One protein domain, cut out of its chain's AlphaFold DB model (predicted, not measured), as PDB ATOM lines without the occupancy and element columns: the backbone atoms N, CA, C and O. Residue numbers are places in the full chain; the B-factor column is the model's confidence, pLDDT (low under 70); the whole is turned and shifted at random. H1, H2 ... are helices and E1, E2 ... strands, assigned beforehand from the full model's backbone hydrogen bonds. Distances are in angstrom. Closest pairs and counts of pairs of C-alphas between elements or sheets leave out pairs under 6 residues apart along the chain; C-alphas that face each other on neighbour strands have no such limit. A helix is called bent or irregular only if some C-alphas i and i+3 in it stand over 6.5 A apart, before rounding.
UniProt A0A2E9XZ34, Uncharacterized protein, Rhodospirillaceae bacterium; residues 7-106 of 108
ATOM      1  N   PHE A   7     112.727  33.820  55.849       89.25
ATOM      2  CA  PHE A   7     111.702  32.826  55.574       89.25
ATOM      3  C   PHE A   7     110.979  32.501  56.869       89.25
ATOM      4  O   PHE A   7     111.594  32.057  57.841       89.25
ATOM      5  N   LYS A   8     109.670  32.723  56.876       90.94
ATOM      6  CA  LYS A   8     108.764  32.314  57.940       90.94
ATOM      7  C   LYS A   8     108.248  30.916  57.641       90.94
ATOM      8  O   LYS A   8     107.520  30.709  56.677       90.94
ATOM      9  N   LEU A   9     108.604  29.977  58.500       93.56
ATOM     10  CA  LEU A   9     108.119  28.610  58.505       93.56
ATOM     11  C   LEU A   9     106.995  28.493  59.533       93.56
ATOM     12  O   LEU A   9     107.214  28.748  60.719       93.56
ATOM     13  N   THR A  10     105.800  28.118  59.083       93.69
ATOM     14  CA  THR A  10     104.626  27.973  59.953       93.69
ATOM     15  C   THR A  10     104.141  26.522  59.931       93.69
ATOM     16  O   THR A  10     103.742  26.028  58.874       93.69
ATOM     17  N   PRO A  11     104.180  25.811  61.070       93.38
ATOM     18  CA  PRO A  11     103.558  24.496  61.205       93.38
ATOM     19  C   PRO A  11     102.055  24.534  60.885       93.38
ATOM     20  O   PRO A  11     101.353  25.436  61.330       93.38
ATOM     21  N   ILE A  12     101.551  23.544  60.143       93.38
ATOM     22  CA  ILE A  12     100.132  23.467  59.741       93.38
ATOM     23  C   ILE A  12      99.286  22.755  60.804       93.38
ATOM     24  O   ILE A  12      98.247  23.256  61.220       93.38
ATOM     25  N   ASN A  13      99.723  21.571  61.245       90.38
ATOM     26  CA  ASN A  13      99.038  20.773  62.265       90.38
ATOM     27  C   ASN A  13     100.062  20.144  63.213       90.38
ATOM     28  O   ASN A  13     100.666  19.118  62.905       90.38
ATOM     29  N   THR A  14     100.244  20.765  64.372       89.31
ATOM     30  CA  THR A  14     101.245  20.385  65.380       89.31
ATOM     31  C   THR A  14     100.790  19.234  66.278       89.31
ATOM     32  O   THR A  14     101.610  18.663  67.001       89.31
ATOM     33  N   ALA A  15      99.504  18.867  66.211       88.69
ATOM     34  CA  ALA A  15      98.948  17.690  66.874       88.69
ATOM     35  C   ALA A  15      99.246  16.385  66.111       88.69
ATOM     36  O   ALA A  15      99.050  15.301  66.656       88.69
ATOM     37  N   ASP A  16      99.730  16.469  64.866       86.56
ATOM     38  CA  ASP A  16     100.145  15.296  64.097       86.56
ATOM     39  C   ASP A  16     101.325  14.579  64.803       86.56
ATOM     40  O   ASP A  16     102.322  15.231  65.137       86.56
ATOM     41  N   PRO A  17     101.257  13.246  65.011       85.19
ATOM     42  CA  PRO A  17     102.322  12.463  65.642       85.19
ATOM     43  C   PRO A  17     103.702  12.629  65.000       85.19
ATOM     44  O   PRO A  17     104.721  12.467  65.669       85.19
ATOM     45  N   ASN A  18     103.764  13.008  63.724       84.50
ATOM     46  CA  ASN A  18     105.009  13.329  63.039       84.50
ATOM     47  C   ASN A  18     105.796  14.450  63.730       84.50
ATOM     48  O   ASN A  18     107.013  14.478  63.596       84.50
ATOM     49  N   TRP A  19     105.144  15.342  64.486       85.94
ATOM     50  CA  TRP A  19     105.791  16.417  65.249       85.94
ATOM     51  C   TRP A  19     106.383  15.974  66.586       85.94
ATOM     52  O   TRP A  19     107.106  16.753  67.200       85.94
ATOM     53  N   LEU A  20     106.129  14.746  67.048       83.50
ATOM     54  CA  LEU A  20     106.731  14.207  68.274       83.50
ATOM     55  C   LEU A  20     108.268  14.345  68.364       83.50
ATOM     56  O   LEU A  20     108.733  14.667  69.452       83.50
ATOM     57  N   PRO A  21     109.067  14.173  67.288       81.75
ATOM     58  CA  PRO A  21     110.517  14.321  67.351       81.75
ATOM     59  C   PRO A  21     110.978  15.780  67.310       81.75
ATOM     60  O   PRO A  21     112.177  16.019  67.394       81.75
ATOM     61  N   SER A  22     110.080  16.753  67.153       84.94
ATOM     62  CA  SER A  22     110.449  18.166  67.118       84.94
ATOM     63  C   SER A  22     110.356  18.791  68.510       84.94
ATOM     64  O   SER A  22     109.299  18.741  69.143       84.94
ATOM     65  N   SER A  23     111.440  19.412  68.973       84.44
ATOM     66  CA  SER A  23     111.508  20.181  70.223       84.44
ATOM     67  C   SER A  23     110.772  21.521  70.136       84.44
ATOM     68  O   SER A  23     110.374  22.070  71.159       84.44
ATOM     69  N   HIS A  24     110.551  22.027  68.919       87.69
ATOM     70  CA  HIS A  24     109.777  23.238  68.641       87.69
ATOM     71  C   HIS A  24     108.593  22.918  67.727       87.69
ATOM     72  O   HIS A  24     108.724  22.121  66.797       87.69
ATOM     73  N   LYS A  25     107.430  23.518  67.981       89.44
ATOM     74  CA  LYS A  25     106.187  23.266  67.225       89.44
ATOM     75  C   LYS A  25     105.414  24.552  66.933       89.44
ATOM     76  O   LYS A  25     104.200  24.521  66.809       89.44
ATOM     77  N   ASP A  26     106.105  25.680  66.855       88.88
ATOM     78  CA  ASP A  26     105.499  26.980  66.557       88.88
ATOM     79  C   ASP A  26     106.244  27.642  65.391       88.88
ATOM     80  O   ASP A  26     107.146  27.048  64.803       88.88
ATOM     81  N   ILE A  27     105.885  28.869  65.038       89.94
ATOM     82  CA  ILE A  27     106.523  29.657  63.990       89.94
ATOM     83  C   ILE A  27     108.047  29.678  64.185       89.94
ATOM     84  O   ILE A  27     108.566  29.868  65.288       89.94
ATOM     85  N   CYS A  28     108.762  29.506  63.078       89.62
ATOM     86  CA  CYS A  28     110.201  29.685  62.973       89.62
ATOM     87  C   CYS A  28     110.482  30.725  61.891       89.62
ATOM     88  O   CYS A  28     109.896  30.677  60.815       89.62
ATOM     89  N   VAL A  29     111.401  31.649  62.142       87.38
ATOM     90  CA  VAL A  29     111.881  32.599  61.135       87.38
ATOM     91  C   VAL A  29     113.364  32.352  60.931       87.38
ATOM     92  O   VAL A  29     114.105  32.301  61.908       87.38
ATOM     93  N   ALA A  30     113.797  32.205  59.681       85.75
ATOM     94  CA  ALA A  30     115.190  31.976  59.312       85.75
ATOM     95  C   ALA A  30     115.669  33.007  58.282       85.75
ATOM     96  O   ALA A  30     115.030  33.184  57.251       85.75
ATOM     97  N   ARG A  31     116.815  33.649  58.525       85.56
ATOM     98  CA  ARG A  31     117.559  34.410  57.512       85.56
ATOM     99  C   ARG A  31     118.409  33.453  56.702       85.56
ATOM    100  O   ARG A  31     119.232  32.747  57.286       85.56
ATOM    101  N   THR A  32     118.231  33.429  55.388       82.75
ATOM    102  CA  THR A  32     118.962  32.512  54.508       82.75
ATOM    103  C   THR A  32     118.776  32.893  53.038       82.75
ATOM    104  O   THR A  32     117.885  33.659  52.695       82.75
ATOM    105  N   GLY A  33     119.613  32.358  52.148       81.88
ATOM    106  CA  GLY A  33     119.505  32.575  50.704       81.88
ATOM    107  C   GLY A  33     118.402  31.764  50.012       81.88
ATOM    108  O   GLY A  33     118.135  32.004  48.840       81.88
ATOM    109  N   SER A  34     117.772  30.795  50.691       85.69
ATOM    110  CA  SER A  34     116.699  29.979  50.104       85.69
ATOM    111  C   SER A  34     115.765  29.346  51.138       85.69
ATOM    112  O   SER A  34     116.167  29.052  52.269       85.69
ATOM    113  N   GLU A  35     114.533  29.052  50.708       89.25
ATOM    114  CA  GLU A  35     113.549  28.292  51.487       89.25
ATOM    115  C   GLU A  35     114.075  26.903  51.870       89.25
ATOM    116  O   GLU A  35     113.907  26.464  53.007       89.25
ATOM    117  N   GLU A  36     114.738  26.208  50.941       88.75
ATOM    118  CA  GLU A  36     115.306  24.883  51.204       88.75
ATOM    119  C   GLU A  36     116.274  24.937  52.391       88.75
ATOM    120  O   GLU A  36     116.211  24.110  53.306       88.75
ATOM    121  N   LEU A  37     117.142  25.952  52.411       86.25
ATOM    122  CA  LEU A  37     118.097  26.132  53.490       86.25
ATOM    123  C   LEU A  37     117.390  26.536  54.795       86.25
ATOM    124  O   LEU A  37     117.774  26.032  55.846       86.25
ATOM    125  N   ALA A  38     116.306  27.323  54.745       88.81
ATOM    126  CA  ALA A  38     115.490  27.652  55.923       88.81
ATOM    127  C   ALA A  38     114.918  26.388  56.577       88.81
ATOM    128  O   ALA A  38     115.050  26.180  57.784       88.81
ATOM    129  N   ARG A  39     114.319  25.513  55.763       92.06
ATOM    130  CA  ARG A  39     113.729  24.248  56.210       92.06
ATOM    131  C   ARG A  39     114.776  23.289  56.759       92.06
ATOM    132  O   ARG A  39     114.544  22.656  57.785       92.06
ATOM    133  N   ASN A  40     115.936  23.196  56.107       88.81
ATOM    134  CA  ASN A  40     117.061  22.395  56.593       88.81
ATOM    135  C   ASN A  40     117.570  22.908  57.941       88.81
ATOM    136  O   ASN A  40     117.805  22.117  58.852       88.81
ATOM    137  N   MET A  41     117.701  24.227  58.084       86.31
ATOM    138  CA  MET A  41     118.114  24.843  59.337       86.31
ATOM    139  C   MET A  41     117.120  24.553  60.457       86.31
ATOM    140  O   MET A  41     117.547  24.091  61.510       86.31
ATOM    141  N   ALA A  42     115.819  24.743  60.216       88.56
ATOM    142  CA  ALA A  42     114.772  24.449  61.192       88.56
ATOM    143  C   ALA A  42     114.722  22.961  61.556       88.56
ATOM    144  O   ALA A  42     114.628  22.614  62.730       88.56
ATOM    145  N   GLN A  43     114.879  22.068  60.573       88.25
ATOM    146  CA  GLN A  43     114.981  20.638  60.844       88.25
ATOM    147  C   GLN A  43     116.150  20.352  61.786       88.25
ATOM    148  O   GLN A  43     115.958  19.709  62.809       88.25
ATOM    149  N   LEU A  44     117.351  20.833  61.476       83.94
ATOM    150  CA  LEU A  44     118.530  20.577  62.302       83.94
ATOM    151  C   LEU A  44     118.405  21.188  63.704       83.94
ATOM    152  O   LEU A  44     118.774  20.538  64.674       83.94
ATOM    153  N   ALA A  45     117.839  22.389  63.807       83.50
ATOM    154  CA  ALA A  45     117.693  23.108  65.067       83.50
ATOM    155  C   ALA A  45     116.690  22.448  66.019       83.50
ATOM    156  O   ALA A  45     116.880  22.463  67.232       83.50
ATOM    157  N   PHE A  46     115.603  21.903  65.470       85.31
ATOM    158  CA  PHE A  46     114.462  21.468  66.269       85.31
ATOM    159  C   PHE A  46     114.274  19.953  66.302       85.31
ATOM    160  O   PHE A  46     113.444  19.471  67.062       85.31
ATOM    161  N   THR A  47     115.017  19.170  65.520       82.38
ATOM    162  CA  THR A  47     114.925  17.704  65.617       82.38
ATOM    163  C   THR A  47     115.635  17.216  66.862       82.38
ATOM    164  O   THR A  47     116.845  17.383  67.003       82.38
ATOM    165  N   MET A  48     114.904  16.530  67.732       71.69
ATOM    166  CA  MET A  48     115.500  15.802  68.837       71.69
ATOM    167  C   MET A  48     116.275  14.588  68.295       71.69
ATOM    168  O   MET A  48     115.735  13.826  67.487       71.69
ATOM    169  N   PRO A  49     117.526  14.369  68.731       60.81
ATOM    170  CA  PRO A  49     118.395  13.315  68.199       60.81
ATOM    171  C   PRO A  49     117.899  11.880  68.452       60.81
ATOM    172  O   PRO A  49     118.414  10.945  67.837       60.81
ATOM    173  N   THR A  50     116.893  11.682  69.307       53.00
ATOM    174  CA  THR A  50     116.551  10.358  69.840       53.00
ATOM    175  C   THR A  50     115.040  10.130  69.880       53.00
ATOM    176  O   THR A  50     114.369  10.455  70.853       53.00
ATOM    177  N   MET A  51     114.497   9.490  68.842       50.44
ATOM    178  CA  MET A  51     113.304   8.654  68.987       50.44
ATOM    179  C   MET A  51     113.589   7.281  68.378       50.44
ATOM    180  O   MET A  51     113.629   7.112  67.161       50.44
ATOM    181  N   HIS A  52     113.821   6.294  69.242       49.44
ATOM    182  CA  HIS A  52     113.805   4.885  68.867       49.44
ATOM    183  C   HIS A  52     112.348   4.418  68.860       49.44
ATOM    184  O   HIS A  52     111.806   4.051  69.899       49.44
ATOM    185  N   VAL A  53     111.699   4.433  67.697       48.75
ATOM    186  CA  VAL A  53     110.409   3.757  67.527       48.75
ATOM    187  C   VAL A  53     110.709   2.343  67.032       48.75
ATOM    188  O   VAL A  53     111.121   2.150  65.895       48.75
ATOM    189  N   GLN A  54     110.567   1.351  67.917       50.34
ATOM    190  CA  GLN A  54     110.597  -0.084  67.575       50.34
ATOM    191  C   GLN A  54     111.818  -0.543  66.743       50.34
ATOM    192  O   GLN A  54     111.677  -1.220  65.728       50.34
ATOM    193  N   GLY A  55     113.036  -0.165  67.144       52.22
ATOM    194  CA  GLY A  55     114.270  -0.644  66.497       52.22
ATOM    195  C   GLY A  55     114.538  -0.094  65.090       52.22
ATOM    196  O   GLY A  55     115.566  -0.423  64.507       52.22
ATOM    197  N   THR A  56     113.672   0.778  64.562       49.84
ATOM    198  CA  THR A  56     113.875   1.452  63.276       49.84
ATOM    199  C   THR A  56     114.035   2.948  63.520       49.84
ATOM    200  O   THR A  56     113.158   3.610  64.073       49.84
ATOM    201  N   GLN A  57     115.181   3.505  63.132       53.16
ATOM    202  CA  GLN A  57     115.450   4.935  63.252       53.16
ATOM    203  C   GLN A  57     114.635   5.701  62.198       53.16
ATOM    204  O   GLN A  57     115.109   5.959  61.093       53.16
ATOM    205  N   VAL A  58     113.396   6.071  62.519       55.19
ATOM    206  CA  VAL A  58     112.580   6.909  61.631       55.19
ATOM    207  C   VAL A  58     112.972   8.373  61.842       55.19
ATOM    208  O   VAL A  58     112.527   9.028  62.783       55.19
ATOM    209  N   ARG A  59     113.827   8.912  60.963       59.84
ATOM    210  CA  ARG A  59     114.097  10.359  60.897       59.84
ATOM    211  C   ARG A  59     112.903  11.065  60.252       59.84
ATOM    212  O   ARG A  59     112.874  11.243  59.037       59.84
ATOM    213  N   VAL A  60     111.916  11.468  61.048       68.50
ATOM    214  CA  VAL A  60     110.791  12.260  60.530       68.50
ATOM    215  C   VAL A  60     111.268  13.687  60.245       68.50
ATOM    216  O   VAL A  60     111.571  14.459  61.157       68.50
ATOM    217  N   MET A  61     111.339  14.046  58.963       80.50
ATOM    218  CA  MET A  61     111.778  15.370  58.521       80.50
ATOM    219  C   MET A  61     110.619  16.379  58.442       80.50
ATOM    220  O   MET A  61     110.310  16.886  57.364       80.50
ATOM    221  N   VAL A  62     109.942  16.655  59.566       87.31
ATOM    222  CA  VAL A  62     108.731  17.503  59.585       87.31
ATOM    223  C   VAL A  62     108.933  18.920  59.063       87.31
ATOM    224  O   VAL A  62     108.083  19.413  58.328       87.31
ATOM    225  N   TRP A  63     110.061  19.559  59.364       89.81
ATOM    226  CA  TRP A  63     110.329  20.937  58.942       89.81
ATOM    227  C   TRP A  63     110.632  21.054  57.448       89.81
ATOM    228  O   TRP A  63     110.382  22.090  56.827       89.81
ATOM    229  N   ARG A  64     111.137  19.969  56.853       90.81
ATOM    230  CA  ARG A  64     111.381  19.867  55.409       90.81
ATOM    231  C   ARG A  64     110.147  19.465  54.615       90.81
ATOM    232  O   ARG A  64     110.178  19.584  53.396       90.81
ATOM    233  N   ASN A  65     109.086  19.002  55.272       89.06
ATOM    234  CA  ASN A  65     107.885  18.543  54.591       89.06
ATOM    235  C   ASN A  65     106.948  19.732  54.264       89.06
ATOM    236  O   ASN A  65     106.419  20.352  55.195       89.06
ATOM    237  N   PRO A  66     106.709  20.053  52.974       90.12
ATOM    238  CA  PRO A  66     105.827  21.155  52.582       90.12
ATOM    239  C   PRO A  66     104.362  20.940  52.998       90.12
ATOM    240  O   PRO A  66     103.668  21.917  53.258       90.12
ATOM    241  N   ASP A  67     103.919  19.691  53.175       90.56
ATOM    242  CA  ASP A  67     102.560  19.360  53.637       90.56
ATOM    243  C   ASP A  67     102.383  19.525  55.155       90.56
ATOM    244  O   ASP A  67     101.279  19.389  55.686       90.56
ATOM    245  N   LYS A  68     103.476  19.765  55.891       89.94
ATOM    246  CA  LYS A  68     103.468  19.964  57.351       89.94
ATOM    247  C   LYS A  68     103.841  21.382  57.751       89.94
ATOM    248  O   LYS A  68     103.441  21.819  58.830       89.94
ATOM    249  N   VAL A  69     104.594  22.081  56.907       93.06
ATOM    250  CA  VAL A  69     105.114  23.420  57.176       93.06
ATOM    251  C   VAL A  69     104.959  24.290  55.938       93.06
ATOM    252  O   VAL A  69     105.591  24.032  54.909       93.06
ATOM    253  N   THR A  70     104.189  25.367  56.062       94.06
ATOM    254  CA  THR A  70     104.161  26.422  55.047       94.06
ATOM    255  C   THR A  70     105.402  27.296  55.168       94.06
ATOM    256  O   THR A  70     105.965  27.460  56.253       94.06
ATOM    257  N   SER A  71     105.842  27.843  54.040       92.94
ATOM    258  CA  SER A  71     106.964  28.774  53.955       92.94
ATOM    259  C   SER A  71     106.482  30.064  53.315       92.94
ATOM    260  O   SER A  71     105.748  30.034  52.329       92.94
ATOM    261  N   GLN A  72     106.898  31.191  53.878       91.50
ATOM    262  CA  GLN A  72     106.655  32.509  53.318       91.50
ATOM    263  C   GLN A  72     107.937  33.332  53.377       91.50
ATOM    264  O   GLN A  72     108.544  33.473  54.439       91.50
ATOM    265  N   THR A  73     108.319  33.921  52.249       88.50
ATOM    266  CA  THR A  73     109.391  34.915  52.205       88.50
ATOM    267  C   THR A  73     108.916  36.209  52.866       88.50
ATOM    268  O   THR A  73     107.879  36.758  52.498       88.50
ATOM    269  N   ILE A  74     109.675  36.696  53.841       83.88
ATOM    270  CA  ILE A  74     109.541  38.023  54.432       83.88
ATOM    271  C   ILE A  74     110.572  38.921  53.749       83.88
ATOM    272  O   ILE A  74     111.781  38.689  53.845       83.88
ATOM    273  N   THR A  75     110.073  39.939  53.057       68.69
ATOM    274  CA  THR A  75     110.872  40.984  52.402       68.69
ATOM    275  C   THR A  75     110.784  42.329  53.122       68.69
ATOM    276  O   THR A  75     111.475  43.266  52.734       68.69
ATOM    277  N   ASP A  76     109.933  42.436  54.143       61.00
ATOM    278  CA  ASP A  76     109.680  43.688  54.851       61.00
ATOM    279  C   ASP A  76     110.859  44.073  55.754       61.00
ATOM    280  O   ASP A  76     111.482  43.226  56.401       61.00
ATOM    281  N   GLY A  77     111.160  45.375  55.788       56.66
ATOM    282  CA  GLY A  77     112.355  45.970  56.401       56.66
ATOM    283  C   GLY A  77     112.465  45.877  57.928       56.66
ATOM    284  O   GLY A  77     113.385  46.463  58.489       56.66
ATOM    285  N   ASP A  78     111.576  45.139  58.598       58.59
ATOM    286  CA  ASP A  78     111.637  44.887  60.047       58.59
ATOM    287  C   ASP A  78     112.798  43.959  60.444       58.59
ATOM    288  O   ASP A  78     113.134  43.838  61.624       58.59
ATOM    289  N   TYR A  79     113.432  43.303  59.469       58.00
ATOM    290  CA  TYR A  79     114.565  42.424  59.706       58.00
ATOM    291  C   TYR A  79     115.792  42.872  58.910       58.00
ATOM    292  O   TYR A  79     115.759  42.950  57.683       58.00
ATOM    293  N   GLU A  80     116.913  43.103  59.598       61.81
ATOM    294  CA  GLU A  80     118.189  43.401  58.942       61.81
ATOM    295  C   GLU A  80     118.622  42.225  58.045       61.81
ATOM    296  O   GLU A  80     119.034  41.153  58.514       61.81
ATOM    297  N   ALA A  81     118.513  42.440  56.731       60.25
ATOM    298  CA  ALA A  81     118.849  41.474  55.681       60.25
ATOM    299  C   ALA A  81     120.353  41.153  55.607       60.25
ATOM    300  O   ALA A  81     120.742  40.179  54.962       60.25
ATOM    301  N   ASP A  82     121.190  41.936  56.294       61.66
ATOM    302  CA  ASP A  82     122.638  41.770  56.326       61.66
ATOM    303  C   ASP A  82     123.100  40.884  57.495       61.66
ATOM    304  O   ASP A  82     122.807  41.121  58.671       61.66
ATOM    305  N   GLY A  83     123.854  39.833  57.169       65.06
ATOM    306  CA  GLY A  83     124.575  38.981  58.121       65.06
ATOM    307  C   GLY A  83     124.430  37.476  57.841       65.06
ATOM    308  O   GLY A  83     123.773  37.084  56.881       65.06
ATOM    309  N   PRO A  84     125.014  36.601  58.683       70.69
ATOM    310  CA  PRO A  84     125.058  35.159  58.428       70.69
ATOM    311  C   PRO A  84     123.674  34.500  58.467       70.69
ATOM    312  O   PRO A  84     122.755  35.012  59.120       70.69
ATOM    313  N   SER A  85     123.541  33.335  57.827       74.62
ATOM    314  CA  SER A  85     122.338  32.507  57.937       74.62
ATOM    315  C   SER A  85     122.046  32.180  59.400       74.62
ATOM    316  O   SER A  85     122.918  31.683  60.115       74.62
ATOM    317  N   ARG A  86     120.828  32.472  59.866       76.69
ATOM    318  CA  ARG A  86     120.437  32.256  61.266       76.69
ATOM    319  C   ARG A  86     118.941  32.067  61.460       76.69
ATOM    320  O   ARG A  86     118.167  32.600  60.680       76.69
ATOM    321  N   ILE A  87     118.541  31.390  62.532       77.19
ATOM    322  CA  ILE A  87     117.164  31.368  63.042       77.19
ATOM    323  C   ILE A  87     117.054  32.426  64.154       77.19
ATOM    324  O   ILE A  87     117.407  32.139  65.295       77.19
ATOM    325  N   PRO A  88     116.650  33.678  63.859       72.12
ATOM    326  CA  PRO A  88     116.419  34.695  64.890       72.12
ATOM    327  C   PRO A  88     115.240  34.378  65.817       72.12
ATOM    328  O   PRO A  88     115.183  34.905  66.928       72.12
ATOM    329  N   PHE A  89     114.280  33.573  65.356       70.38
ATOM    330  CA  PHE A  89     113.064  33.270  66.098       70.38
ATOM    331  C   PHE A  89     112.656  31.803  65.906       70.38
ATOM    332  O   PHE A  89     112.525  31.382  64.753       70.38
ATOM    333  N   PRO A  90     112.398  31.042  66.986       70.31
ATOM    334  CA  PRO A  90     112.591  31.382  68.405       70.31
ATOM    335  C   PRO A  90     114.053  31.728  68.749       70.31
ATOM    336  O   PRO A  90     114.979  31.266  68.091       70.31
ATOM    337  N   LYS A  91     114.260  32.563  69.781       61.09
ATOM    338  CA  LYS A  91     115.529  33.267  70.089       61.09
ATOM    339  C   LYS A  91     116.681  32.379  70.601       61.09
ATOM    340  O   LYS A  91     117.586  32.890  71.250       61.09
ATOM    341  N   ASN A  92     116.641  31.067  70.376       46.91
ATOM    342  CA  ASN A  92     117.390  30.122  71.203       46.91
ATOM    343  C   ASN A  92     118.080  28.988  70.436       46.91
ATOM    344  O   ASN A  92     117.960  27.825  70.809       46.91
ATOM    345  N   VAL A  93     118.825  29.312  69.377       51.62
ATOM    346  CA  VAL A  93     119.723  28.329  68.754       51.62
ATOM    347  C   VAL A  93     121.036  29.012  68.363       51.62
ATOM    348  O   VAL A  93     121.049  29.798  67.411       51.62
ATOM    349  N   PRO A  94     122.145  28.765  69.083       47.59
ATOM    350  CA  PRO A  94     123.473  29.147  68.621       47.59
ATOM    351  C   PRO A  94     123.752  28.424  67.299       47.59
ATOM    352  O   PRO A  94     123.842  27.201  67.251       47.59
ATOM    353  N   LEU A  95     123.852  29.169  66.198       52.12
ATOM    354  CA  LEU A  95     124.079  28.593  64.864       52.12
ATOM    355  C   LEU A  95     125.561  28.431  64.526       52.12
ATOM    356  O   LEU A  95     125.915  28.109  63.392       52.12
ATOM    357  N   GLU A  96     126.431  28.660  65.506       51.97
ATOM    358  CA  GLU A  96     127.886  28.610  65.367       51.97
ATOM    359  C   GLU A  96     128.378  27.199  64.978       51.97
ATOM    360  O   GLU A  96     129.446  27.053  64.389       51.97
ATOM    361  N   GLU A  97     127.548  26.165  65.164       47.41
ATOM    362  CA  GLU A  97     127.822  24.781  64.753       47.41
ATOM    363  C   GLU A  97     127.441  24.454  63.286       47.41
ATOM    364  O   GLU A  97     127.837  23.417  62.748       47.41
ATOM    365  N   TYR A  98     126.732  25.338  62.567       51.00
ATOM    366  CA  TYR A  98     126.263  25.055  61.195       51.00
ATOM    367  C   TYR A  98     127.363  25.120  60.129       51.00
ATOM    368  O   TYR A  98     127.245  24.477  59.081       51.00
ATOM    369  N   GLY A  99     128.452  25.850  60.389       48.62
ATOM    370  CA  GLY A  99     129.596  25.924  59.475       48.62
ATOM    371  C   GLY A  99     130.235  24.555  59.206       48.62
ATOM    372  O   GLY A  99     130.746  24.319  58.112       48.62
ATOM    373  N   ALA A 100     130.153  23.628  60.166       43.53
ATOM    374  CA  ALA A 100     130.636  22.257  60.014       43.53
ATOM    375  C   ALA A 100     129.661  21.376  59.211       43.53
ATOM    376  O   ALA A 100     130.097  20.578  58.383       43.53
ATOM    377  N   VAL A 101     128.347  21.557  59.387       44.00
ATOM    378  CA  VAL A 101     127.316  20.773  58.680       44.00
ATOM    379  C   VAL A 101     127.227  21.157  57.201       44.00
ATOM    380  O   VAL A 101     127.097  20.279  56.350       44.00
ATOM    381  N   LEU A 102     127.372  22.443  56.859       43.22
ATOM    382  CA  LEU A 102     127.422  22.883  55.458       43.22
ATOM    383  C   LEU A 102     128.709  22.435  54.751       43.22
ATOM    384  O   LEU A 102     128.653  22.045  53.586       43.22
ATOM    385  N   LYS A 103     129.843  22.396  55.464       45.88
ATOM    386  CA  LYS A 103     131.082  21.784  54.953       45.88
ATOM    387  C   LYS A 103     130.939  20.272  54.746       45.88
ATOM    388  O   LYS A 103     131.440  19.753  53.756       45.88
ATOM    389  N   ALA A 104     130.220  19.573  55.626       41.00
ATOM    390  CA  ALA A 104     129.947  18.139  55.488       41.00
ATOM    391  C   ALA A 104     128.929  17.808  54.377       41.00
ATOM    392  O   ALA A 104     128.948  16.705  53.840       41.00
ATOM    393  N   ALA A 105     128.062  18.756  54.002       42.41
ATOM    394  CA  ALA A 105     127.066  18.597  52.939       42.41
ATOM    395  C   ALA A 105     127.599  18.875  51.516       42.41
ATOM    396  O   ALA A 105     126.821  18.844  50.564       42.41
ATOM    397  N   GLY A 106     128.905  19.129  51.355       35.59
ATOM    398  CA  GLY A 106     129.575  19.091  50.050       35.59
ATOM    399  C   GLY A 106     129.103  20.129  49.026       35.59
ATOM    400  O   GLY A 106     129.053  19.822  47.840       35.59
TER     401      GLY A 106
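AT A GLANCE: This is residues 7 to 106 of the 108 residues of an uncharacterized protein of Rhodospirillaceae bacterium (UniProt A0A2E9XZ34). H1 covers one face of a small twisted antiparallel sheet, E3, E1, E2, E4 in order, making two layers; H2 sits off beyond H1, and residues 52 to 57 stick out. The 100 printed residues run E1, E2, H1, E3, E4, H2, mixed helices and strands, with under half in named elements. The whole is compact, radius of gyration of the C-alphas 13.9 A, spanning 46 by 31 by 23 A.

IN THESE COORDINATES: E1, residues 7 to 11, begins at C-alpha 7 (111.702, 32.826, 55.574). E2 is residues 28 to 31, H1 35 to 46 (16.3 A), E3 69 to 74 (15.5 A) and E4 86 to 89. H2, residues 95 to 104, 15.2 A, ends at C-alpha 104 (129.947, 18.139, 55.488); it is only just irregular, C-alphas 96 and 99 being 6.7 A apart.

HOW THE PARTS SIT: E1 and E2 form a hairpin, N 9 and O 28 within hydrogen-bond range at 2.7 A. E3 and E1 have N 8 and O 72 at 2.8 A; E2 and E4 have N 31 and O 86 at 2.8 A. H1 is on the sheet, height 6.8 A, over E2; their closest C-alphas, Ala 38 and Ala 30, are 5.5 A apart. E2, H1 and E3 form a split strand-helix-strand unit, E1 between its two strands, with a right-handed crossover. H2 only grazes the sheet with residues 95 to 98. Every O i to N i+4 pair is within range in H1, 3 of 6 in H2.

THE WHOLE: The printed part has no cut. The links E1 to E2, H1 to E3 and E3 to E4 are long. Residues 49 to 60, 75 to 83 and 91 to 106 have pLDDT under 70.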